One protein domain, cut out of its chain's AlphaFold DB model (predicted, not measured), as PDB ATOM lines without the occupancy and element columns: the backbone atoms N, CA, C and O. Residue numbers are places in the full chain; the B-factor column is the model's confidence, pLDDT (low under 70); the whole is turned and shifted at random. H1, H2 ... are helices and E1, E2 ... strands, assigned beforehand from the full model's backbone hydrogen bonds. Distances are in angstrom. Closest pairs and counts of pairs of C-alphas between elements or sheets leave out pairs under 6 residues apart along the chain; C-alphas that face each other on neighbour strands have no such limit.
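What this domain is: This is residues 8 to 86 of the 90 residues of an uncharacterized protein of Streptomyces sp. CWH03 (UniProt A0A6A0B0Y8). A small core of two parallel strands, E1 and E2, with helix H3 packed on them, takes up one part of an elongated domain, and the longest helix, H1, lies crosswise at one end of the long axis, where it meets the short last helix H4. A long link, residues 21 to 42, runs from H1 to the short helix H2, which is near H3. The printed part has 79 residues, with four named helices and two named strands in the order H1, H2, E1, H3, E2, H4; the sheet's order is E1, E2, and the class is mixed, helices and strands. The whole is only just compact, close to loose, with a radius of gyration of the C-alphas of 13.8 A, and the C-alphas span 39 by 25 by 19 A.

Where its parts are: H1, residues 8 to 20, begins with C-alpha 8 at (132.745, 93.778, 93.857) and is 18.7 A long from first to last C-alpha. H2 is residues 43 to 46, 5.9 A. E1, residues 53 to 57, is 13.0 A long and begins with C-alpha 53 at (134.530, 64.017, 90.168). H3, residues 63 to 72, is 13.2 A long. E2, residues 75 to 79, is 13.5 A long. H4, residues 83 to 86, is 5.5 A long and ends with C-alpha 86 at (137.915, 79.829, 102.888).

How they stand to each other: H1 touches H4 with residues 15 to 19 alone; the closest C-alphas, those of Gly 15 and Glu 84, are 5.0 A apart. H1 is apart from E1, H3 and E2. H2 is close to H3 but not clearly touching, the closest C-alphas being those of Ala 43 and Leu 68 at 7.6 A. E1 and E2 are parallel neighbours at 19 degrees; N 54 and O 75, at 2.8 A, and N 77 and O 54, at 3.0 A, are within hydrogen-bond range. E1, H3 and E2 form a strand-helix-strand unit, two parallel neighbour strands with a helix between them along the chain, and its crossover is right-handed. The closest C-alphas of H3 and E2 are those of Ala 65 and Val 76, 5.8 A apart; for H3 and E1 they are those of Ala 65 and Ala 56, 6.5 A apart. In H1 and H3 every O i to N i+4 pair is within hydrogen-bond range; H2 and H4 are too short for such a pair.

The domain as a whole: The two C-alphas farthest apart, those of Glu 9 and Pro 48, are 39.8 A apart. The printed part has no cut. The link from H1 to H2, 22 residues, is long. The mean pLDDT of the printed part is 79.5, and residue 25, residues 27 to 41 and residues 83 to 86 are under 70.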
ATOM      1  N   GLU A   8     131.505  94.331  93.296       77.31
ATOM      2  CA  GLU A   8     132.745  93.778  93.857       77.31
ATOM      3  C   GLU A   8     133.046  94.337  95.258       77.31
ATOM      4  O   GLU A   8     133.256  93.574  96.199       77.31
ATOM      5  N   GLU A   9     132.943  95.657  95.441       82.50
ATOM      6  CA  GLU A   9     133.138  96.315  96.742       82.50
ATOM      7  C   GLU A   9     132.136  95.827  97.804       82.50
ATOM      8  O   GLU A   9     132.497  95.596  98.960       82.50
ATOM      9  N   SER A  10     130.880  95.602  97.409       82.44
ATOM     10  CA  SER A  10     129.843  95.075  98.300       82.44
ATOM     11  C   SER A  10     130.171  93.660  98.777       82.44
ATOM     12  O   SER A  10     129.968  93.352  99.952       82.44
ATOM     13  N   TRP A  11     130.706  92.812  97.893       76.38
ATOM     14  CA  TRP A  11     131.131  91.454  98.239       76.38
ATOM     15  C   TRP A  11     132.362  91.440  99.146       76.38
ATOM     16  O   TRP A  11     132.398  90.658 100.093       76.38
ATOM     17  N   VAL A  12     133.326  92.339  98.928       82.62
ATOM     18  CA  VAL A  12     134.496  92.492  99.814       82.62
ATOM     19  C   VAL A  12     134.074  92.947 101.212       82.62
ATOM     20  O   VAL A  12     134.526  92.391 102.213       82.62
ATOM     21  N   ARG A  13     133.170  93.927 101.300       84.94
ATOM     22  CA  ARG A  13     132.680  94.435 102.587       84.94
ATOM     23  C   ARG A  13     131.876  93.390 103.358       84.94
ATOM     24  O   ARG A  13     132.009  93.302 104.577       84.94
ATOM     25  N   TYR A  14     131.045  92.620 102.658       82.06
ATOM     26  CA  TYR A  14     130.349  91.473 103.239       82.06
ATOM     27  C   TYR A  14     131.362  90.453 103.787       82.06
ATOM     28  O   TYR A  14     131.285  90.150 104.975       82.06
ATOM     29  N   GLY A  15     132.368  90.118 102.962       78.12
ATOM     30  CA  GLY A  15     133.604  89.397 103.300       78.12
ATOM     31  C   GLY A  15     134.152  89.718 104.693       78.12
ATOM     32  O   GLY A  15     134.265  88.903 105.611       78.12
ATOM     33  N   GLN A  16     134.520  90.984 104.844       83.25
ATOM     34  CA  GLN A  16     135.144  91.465 106.065       83.25
ATOM     35  C   GLN A  16     134.200  91.365 107.270       83.25
ATOM     36  O   GLN A  16     134.619  90.982 108.358       83.25
ATOM     37  N   MET A  17     132.910  91.648 107.074       84.44
ATOM     38  CA  MET A  17     131.924  91.596 108.149       84.44
ATOM     39  C   MET A  17     131.777  90.188 108.744       84.44
ATOM     40  O   MET A  17     131.596  90.076 109.958       84.44
ATOM     41  N   GLN A  18     131.821  89.120 107.941       80.62
ATOM     42  CA  GLN A  18     131.696  87.765 108.492       80.62
ATOM     43  C   GLN A  18     132.980  87.297 109.174       80.62
ATOM     44  O   GLN A  18     132.894  86.608 110.196       80.62
ATOM     45  N   LEU A  19     134.146  87.712 108.662       81.50
ATOM     46  CA  LEU A  19     135.437  87.489 109.319       81.50
ATOM     47  C   LEU A  19     135.476  88.139 110.702       81.50
ATOM     48  O   LEU A  19     135.780  87.467 111.685       81.50
ATOM     49  N   ASP A  20     135.093  89.413 110.790       83.38
ATOM     50  CA  ASP A  20     135.079  90.170 112.047       83.38
ATOM     51  C   ASP A  20     134.125  89.547 113.085       83.38
ATOM     52  O   ASP A  20     134.329  89.672 114.293       83.38
ATOM     53  N   ARG A  21     133.078  88.854 112.620       82.75
ATOM     54  CA  ARG A  21     132.113  88.141 113.470       82.75
ATOM     55  C   ARG A  21     132.566  86.742 113.879       82.75
ATOM     56  O   ARG A  21     131.920  86.149 114.742       82.75
ATOM     57  N   GLY A  22     133.620  86.197 113.268       80.06
ATOM     58  CA  GLY A  22     134.035  84.810 113.477       80.06
ATOM     59  C   GLY A  22     132.940  83.805 113.104       80.06
ATOM     60  O   GLY A  22     132.765  82.799 113.793       80.06
ATOM     61  N   SER A  23     132.157  84.098 112.058       70.38
ATOM     62  CA  SER A  23     131.006  83.284 111.652       70.38
ATOM     63  C   SER A  23     131.424  81.860 111.261       70.38
ATOM     64  O   SER A  23     131.862  81.615 110.141       70.38
ATOM     65  N   MET A  24     131.221  80.905 112.170       70.69
ATOM     66  CA  MET A  24     131.418  79.468 111.951       70.69
ATOM     67  C   MET A  24     130.076  78.742 112.117       70.69
ATOM     68  O   MET A  24     129.706  78.387 113.240       70.69
ATOM     69  N   PRO A  25     129.293  78.551 111.040       68.50
ATOM     70  CA  PRO A  25     128.014  77.862 111.143       68.50
ATOM     71  C   PRO A  25     128.220  76.388 111.531       68.50
ATOM     72  O   PRO A  25     129.193  75.766 111.094       68.50
ATOM     73  N   PRO A  26     127.310  75.794 112.322       70.31
ATOM     74  CA  PRO A  26     127.393  74.381 112.678       70.31
ATOM     75  C   PRO A  26     127.312  73.486 111.433       70.31
ATOM     76  O   PRO A  26     126.688  73.840 110.430       70.31
ATOM     77  N   VAL A  27     127.932  72.305 111.502       66.12
ATOM     78  CA  VAL A  27     127.826  71.287 110.447       66.12
ATOM     79  C   VAL A  27     126.442  70.638 110.538       66.12
ATOM     80  O   VAL A  27     126.147  70.019 111.558       66.12
ATOM     81  N   PRO A  28     125.584  70.754 109.513       67.06
ATOM     82  CA  PRO A  28     124.266  70.136 109.553       67.06
ATOM     83  C   PRO A  28     124.351  68.627 109.280       67.06
ATOM     84  O   PRO A  28     125.116  68.184 108.420       67.06
ATOM     85  N   ASP A  29     123.504  67.843 109.952       67.19
ATOM     86  CA  ASP A  29     123.379  66.391 109.727       67.19
ATOM     87  C   ASP A  29     122.845  66.055 108.324       67.19
ATOM     88  O   ASP A  29     123.149  65.006 107.753       67.19
ATOM     89  N   VAL A  30     122.044  66.964 107.755       69.56
ATOM     90  CA  VAL A  30     121.464  66.854 106.415       69.56
ATOM     91  C   VAL A  30     121.831  68.084 105.607       69.56
ATOM     92  O   VAL A  30     121.576  69.216 106.010       69.56
ATOM     93  N   ILE A  31     122.376  67.854 104.417       64.69
ATOM     94  CA  ILE A  31     122.783  68.920 103.512       64.69
ATOM     95  C   ILE A  31     121.735  69.110 102.421       64.69
ATOM     96  O   ILE A  31     121.485  68.207 101.623       64.69
ATOM     97  N   ARG A  32     121.154  70.312 102.375       69.25
ATOM     98  CA  ARG A  32     120.228  70.753 101.326       69.25
ATOM     99  C   ARG A  32     120.822  71.915 100.542       69.25
ATOM    100  O   ARG A  32     121.619  72.690 101.065       69.25
ATOM    101  N   ARG A  33     120.464  72.007  99.260       62.41
ATOM    102  CA  ARG A  33     120.964  73.036  98.330       62.41
ATOM    103  C   ARG A  33     120.204  74.368  98.382       62.41
ATOM    104  O   ARG A  33     120.575  75.275  97.648       62.41
ATOM    105  N   GLY A  34     119.152  74.497  99.191       60.19
ATOM    106  CA  GLY A  34     118.431  75.762  99.357       60.19
ATOM    107  C   GLY A  34     118.941  76.592 100.531       60.19
ATOM    108  O   GLY A  34     119.423  76.063 101.525       60.19
ATOM    109  N   PHE A  35     118.788  77.910 100.399       53.28
ATOM    110  CA  PHE A  35     119.128  78.909 101.421       53.28
ATOM    111  C   PHE A  35     118.238  78.852 102.677       53.28
ATOM    112  O   PHE A  35     118.586  79.453 103.687       53.28
ATOM    113  N   SER A  36     117.102  78.149 102.617       54.91
ATOM    114  CA  SER A  36     116.119  78.052 103.701       54.91
ATOM    115  C   SER A  36     115.956  76.604 104.156       54.91
ATOM    116  O   SER A  36     116.012  75.686 103.333       54.91
ATOM    117  N   ASP A  37     115.694  76.402 105.448       58.50
ATOM    118  CA  ASP A  37     115.458  75.074 106.014       58.50
ATOM    119  C   ASP A  37     114.372  74.313 105.244       58.50
ATOM    120  O   ASP A  37     113.260  74.794 105.029       58.50
ATOM    121  N   GLY A  38     114.723  73.107 104.795       59.28
ATOM    122  CA  GLY A  38     113.832  72.239 104.024       59.28
ATOM    123  C   GLY A  38     113.674  72.600 102.541       59.28
ATOM    124  O   GLY A  38     112.987  71.869 101.831       59.28
ATOM    125  N   VAL A  39     114.319  73.660 102.041       57.59
ATOM    126  CA  VAL A  39     114.231  74.065 100.630       57.59
ATOM    127  C   VAL A  39     115.401  73.486  99.828       57.59
ATOM    128  O   VAL A  39     116.554  73.523 100.251       57.59
ATOM    129  N   GLY A  40     115.106  72.968  98.636       58.31
ATOM    130  CA  GLY A  40     116.092  72.475  97.671       58.31
ATOM    131  C   GLY A  40     116.406  70.975  97.789       58.31
ATOM    132  O   GLY A  40     116.229  70.377  98.851       58.31
ATOM    133  N   PRO A  41     116.862  70.351  96.688       67.25
ATOM    134  CA  PRO A  41     117.174  68.927  96.674       67.25
ATOM    135  C   PRO A  41     118.355  68.614  97.602       67.25
ATOM    136  O   PRO A  41     119.283  69.425  97.734       67.25
ATOM    137  N   GLY A  42     118.325  67.443  98.239       75.56
ATOM    138  CA  GLY A  42     119.480  66.897  98.939       75.56
ATOM    139  C   GLY A  42     120.487  66.282  97.964       75.56
ATOM    140  O   GLY A  42     120.355  66.373  96.738       75.56
ATOM    141  N   ALA A  43     121.531  65.656  98.508       77.56
ATOM    142  CA  ALA A  43     122.607  65.054  97.718       77.56
ATOM    143  C   ALA A  43     122.125  63.928  96.779       77.56
ATOM    144  O   ALA A  43     122.778  63.646  95.774       77.56
ATOM    145  N   GLU A  44     120.974  63.317  97.065       80.81
ATOM    146  CA  GLU A  44     120.362  62.239  96.284       80.81
ATOM    147  C   GLU A  44     120.086  62.605  94.821       80.81
ATOM    148  O   GLU A  44     120.157  61.734  93.954       80.81
ATOM    149  N   VAL A  45     119.849  63.887  94.514       84.19
ATOM    150  CA  VAL A  45     119.591  64.347  93.136       84.19
ATOM    151  C   VAL A  45     120.793  64.150  92.209       84.19
ATOM    152  O   VAL A  45     120.639  64.097  90.991       84.19
ATOM    153  N   LEU A  46     122.000  64.033  92.771       83.81
ATOM    154  CA  LEU A  46     123.225  63.798  92.007       83.81
ATOM    155  C   LEU A  46     123.348  62.344  91.521       83.81
ATOM    156  O   LEU A  46     124.198  62.055  90.679       83.81
ATOM    157  N   GLY A  47     122.521  61.430  92.040       87.12
ATOM    158  CA  GLY A  47     122.640  60.002  91.767       87.12
ATOM    159  C   GLY A  47     123.938  59.389  92.326       87.12
ATOM    160  O   GLY A  47     124.565  59.945  93.231       87.12
ATOM    161  N   PRO A  48     124.360  58.209  91.836       91.06
ATOM    162  CA  PRO A  48     125.572  57.541  92.311       91.06
ATOM    163  C   PRO A  48     126.855  58.313  91.956       91.06
ATOM    164  O   PRO A  48     127.263  58.369  90.796       91.06
ATOM    165  N   VAL A  49     127.542  58.852  92.970       92.38
ATOM    166  CA  VAL A  49     128.752  59.688  92.798       92.38
ATOM    167  C   VAL A  49     130.055  59.057  93.298       92.38
ATOM    168  O   VAL A  49     131.110  59.686  93.242       92.38
ATOM    169  N   ARG A  50     130.033  57.803  93.761       94.75
ATOM    170  CA  ARG A  50     131.244  57.122  94.248       94.75
ATOM    171  C   ARG A  50     132.311  57.048  93.152       94.75
ATOM    172  O   ARG A  50     132.037  56.567  92.055       94.75
ATOM    173  N   GLY A  51     133.516  57.530  93.452       94.94
ATOM    174  CA  GLY A  51     134.643  57.599  92.515       94.94
ATOM    175  C   GLY A  51     134.481  58.622  91.382       94.94
ATOM    176  O   GLY A  51     135.351  58.714  90.519       94.94
ATOM    177  N   ARG A  52     133.386  59.395  91.357       96.06
ATOM    178  CA  ARG A  52     133.153  60.457  90.368       96.06
ATOM    179  C   ARG A  52     133.771  61.766  90.850       96.06
ATOM    180  O   ARG A  52     133.879  61.999  92.053       96.06
ATOM    181  N   ARG A  53     134.126  62.633  89.900       95.44
ATOM    182  CA  ARG A  53     134.530  64.017  90.168       95.44
ATOM    183  C   ARG A  53     133.298  64.909  90.265       95.44
ATOM    184  O   ARG A  53     132.448  64.866  89.377       95.44
ATOM    185  N   VAL A  54     133.214  65.702  91.324       92.19
ATOM    186  CA  VAL A  54     132.129  66.654  91.567       92.19
ATOM    187  C   VAL A  54     132.739  68.031  91.799       92.19
ATOM    188  O   VAL A  54     133.641  68.171  92.616       92.19
ATOM    189  N   LEU A  55     132.231  69.041  91.096       92.62
ATOM    190  CA  LEU A  55     132.587  70.438  91.325       92.62
ATOM    191  C   LEU A  55     131.493  71.104  92.169       92.62
ATOM    192  O   LEU A  55     130.334  71.158  91.750       92.62
ATOM    193  N   ALA A  56     131.853  71.608  93.346       88.19
ATOM    194  CA  ALA A  56     130.974  72.385  94.213       88.19
ATOM    195  C   ALA A  56     131.259  73.886  94.035       88.19
ATOM    196  O   ALA A  56     132.249  74.391  94.553       88.19
ATOM    197  N   VAL A  57     130.402  74.589  93.290       88.44
ATOM    198  CA  VAL A  57     130.506  76.042  93.049       88.44
ATOM    199  C   VAL A  57     129.684  76.803  94.086       88.44
ATOM    200  O   VAL A  57     128.521  76.459  94.294       88.44
ATOM    201  N   GLY A  58     130.267  77.836  94.699       84.44
ATOM    202  CA  GLY A  58     129.652  78.530  95.833       84.44
ATOM    203  C   GLY A  58     129.568  77.590  97.029       84.44
ATOM    204  O   GLY A  58     128.489  77.353  97.574       84.44
ATOM    205  N   SER A  59     130.686  76.931  97.343       82.88
ATOM    206  CA  SER A  59     130.715  75.833  98.306       82.88
ATOM    207  C   SER A  59     130.409  76.260  99.736       82.88
ATOM    208  O   SER A  59     130.235  75.385 100.597       82.88
ATOM    209  N   GLY A  60     130.389  77.566 100.013       82.69
ATOM    210  CA  GLY A  60     130.384  78.066 101.370       82.69
ATOM    211  C   GLY A  60     131.532  77.412 102.159       82.69
ATOM    212  O   GLY A  60     132.580  77.119 101.575       82.69
ATOM    213  N   PRO A  61     131.333  77.112 103.458       78.44
ATOM    214  CA  PRO A  61     132.349  76.491 104.322       78.44
ATOM    215  C   PRO A  61     132.791  75.077 103.902       78.44
ATOM    216  O   PRO A  61     133.514  74.400 104.625       78.44
ATOM    217  N   GLY A  62     132.307  74.560 102.770       81.31
ATOM    218  CA  GLY A  62     132.722  73.268 102.235       81.31
ATOM    219  C   GLY A  62     132.014  72.063 102.858       81.31
ATOM    220  O   GLY A  62     132.318  70.931 102.484       81.31
ATOM    221  N   HIS A  63     131.024  72.253 103.739       82.38
ATOM    222  CA  HIS A  63     130.290  71.143 104.374       82.38
ATOM    223  C   HIS A  63     129.679  70.182 103.341       82.38
ATOM    224  O   HIS A  63     129.770  68.964 103.501       82.38
ATOM    225  N   GLN A  64     129.126  70.713 102.242       81.19
ATOM    226  CA  GLN A  64     128.580  69.884 101.157       81.19
ATOM    227  C   GLN A  64     129.658  69.023 100.499       81.19
ATOM    228  O   GLN A  64     129.447  67.835 100.257       81.19
ATOM    229  N   ALA A  65     130.825  69.613 100.243       87.19
ATOM    230  CA  ALA A  65     131.944  68.920  99.631       87.19
ATOM    231  C   ALA A  65     132.483  67.809 100.545       87.19
ATOM    232  O   ALA A  65     132.649  66.672 100.099       87.19
ATOM    233  N   VAL A  66     132.652  68.099 101.839       86.81
ATOM    234  CA  VAL A  66     133.079  67.113 102.846       86.81
ATOM    235  C   VAL A  66     132.078  65.965 102.957       86.81
ATOM    236  O   VAL A  66     132.483  64.802 102.999       86.81
ATOM    237  N   HIS A  67     130.777  66.257 102.970       85.25
ATOM    238  CA  HIS A  67     129.744  65.227 103.038       85.25
ATOM    239  C   HIS A  67     129.759  64.322 101.800       85.25
ATOM    240  O   HIS A  67     129.755  63.100 101.936       85.25
ATOM    241  N   LEU A  68     129.852  64.890 100.595       87.75
ATOM    242  CA  LEU A  68     129.946  64.115  99.353       87.75
ATOM    243  C   LEU A  68     131.204  63.235  99.310       87.75
ATOM    244  O   LEU A  68     131.122  62.063  98.932       87.75
ATOM    245  N   ALA A  69     132.343  63.758  99.765       91.06
ATOM    246  CA  ALA A  69     133.581  62.995  99.839       91.06
ATOM    247  C   ALA A  69     133.497  61.855 100.869       91.06
ATOM    248  O   ALA A  69     133.727  60.693 100.534       91.06
ATOM    249  N   ARG A  70     133.111  62.158 102.115       88.38
ATOM    250  CA  ARG A  70     133.126  61.185 103.223       88.38
ATOM    251  C   ARG A  70     131.985  60.175 103.156       88.38
ATOM    252  O   ARG A  70     132.210  58.985 103.356       88.38
ATOM    253  N   ARG A  71     130.755  60.633 102.899       87.75
ATOM    254  CA  ARG A  71     129.558  59.776 102.921       87.75
ATOM    255  C   ARG A  71     129.377  59.014 101.614       87.75
ATOM    256  O   ARG A  71     129.014  57.839 101.647       87.75
ATOM    257  N   TYR A  72     129.633  59.665 100.481       89.44
ATOM    258  CA  TYR A  72     129.331  59.109  99.160       89.44
ATOM    259  C   TYR A  72     130.571  58.698  98.355       89.44
ATOM    260  O   TYR A  72     130.426  58.056  97.315       89.44
ATOM    261  N   GLY A  73     131.785  58.972  98.848       92.38
ATOM    262  CA  GLY A  73     133.033  58.556  98.205       92.38
ATOM    263  C   GLY A  73     133.318  59.290  96.895       92.38
ATOM    264  O   GLY A  73     133.932  58.706  96.002       92.38
ATOM    265  N   ALA A  74     132.813  60.514  96.741       94.88
ATOM    266  CA  ALA A  74     133.108  61.364  95.593       94.88
ATOM    267  C   ALA A  74     134.491  62.026  95.726       94.88
ATOM    268  O   ALA A  74     134.977  62.263  96.831       94.88
ATOM    269  N   LEU A  75     135.104  62.368  94.595       96.31
ATOM    270  CA  LEU A  75     136.262  63.258  94.530       96.31
ATOM    271  C   LEU A  75     135.728  64.671  94.303       96.31
ATOM    272  O   LEU A  75     135.118  64.920  93.263       96.31
ATOM    273  N   VAL A  76     135.881  65.565  95.276       93.56
ATOM    274  CA  VAL A  76     135.214  66.871  95.235       93.56
ATOM    275  C   VAL A  76     136.228  67.999  95.159       93.56
ATOM    276  O   VAL A  76     137.049  68.142  96.060       93.56
ATOM    277  N   ASP A  77     136.106  68.817  94.117       94.88
ATOM    278  CA  ASP A  77     136.756  70.121  94.024       94.88
ATOM    279  C   ASP A  77     135.725  71.180  94.443       94.88
ATOM    280  O   ASP A  77     134.600  71.199  93.935       94.88
ATOM    281  N   ALA A  78     136.071  72.037  95.400       90.19
ATOM    282  CA  ALA A  78     135.179  73.062  95.938       90.19
ATOM    283  C   ALA A  78     135.730  74.454  95.630       90.19
ATOM    284  O   ALA A  78     136.915  74.713  95.832       90.19
ATOM    285  N   VAL A  79     134.872  75.334  95.118       89.75
ATOM    286  CA  VAL A  79     135.223  76.706  94.753       89.75
ATOM    287  C   VAL A  79     134.262  77.654  95.449       89.75
ATOM    288  O   VAL A  79     133.051  77.604  95.219       89.75
ATOM    289  N   GLU A  80     134.817  78.550  96.257       85.88
ATOM    290  CA  GLU A  80     134.090  79.611  96.940       85.88
ATOM    291  C   GLU A  80     134.694  80.967  96.548       85.88
ATOM    292  O   GLU A  80     135.878  81.198  96.800       85.88
ATOM    293  N   PRO A  81     133.931  81.853  95.882       78.75
ATOM    294  CA  PRO A  81     134.430  83.167  95.488       78.75
ATOM    295  C   PRO A  81     134.623  84.134  96.668       78.75
ATOM    296  O   PRO A  81     135.274  85.161  96.488       78.75
ATOM    297  N   THR A  82     134.069  83.849  97.853       72.44
ATOM    298  CA  THR A  82     134.209  84.716  99.033       72.44
ATOM    299  C   THR A  82     135.379  84.295  99.929       72.44
ATOM    300  O   THR A  82     135.475  83.168 100.410       72.44
ATOM    301  N   GLN A  83     136.299  85.231 100.180       67.25
ATOM    302  CA  GLN A  83     137.522  84.964 100.949       67.25
ATOM    303  C   GLN A  83     137.242  84.625 102.420       67.25
ATOM    304  O   GLN A  83     137.951  83.807 103.003       67.25
ATOM    305  N   GLU A  84     136.201  85.222 103.003       69.19
ATOM    306  CA  GLU A  84     135.807  85.042 104.408       69.19
ATOM    307  C   GLU A  84     135.541  83.582 104.793       69.19
ATOM    308  O   GLU A  84     135.720  83.178 105.938       69.19
ATOM    309  N   VAL A  85     135.096  82.787 103.822       66.12
ATOM    310  CA  VAL A  85     134.616  81.431 104.050       66.12
ATOM    311  C   VAL A  85     135.745  80.402 103.918       66.12
ATOM    312  O   VAL A  85     135.720  79.352 104.560       66.12
ATOM    313  N   CYS A  86     136.773  80.713 103.128       58.22
ATOM    314  CA  CYS A  86     137.915  79.829 102.888       58.22
ATOM    315  C   CYS A  86     138.909  79.779 104.062       58.22
ATOM    316  O   CYS A  86     139.706  78.846 104.150       58.22
TER     317      CYS A  86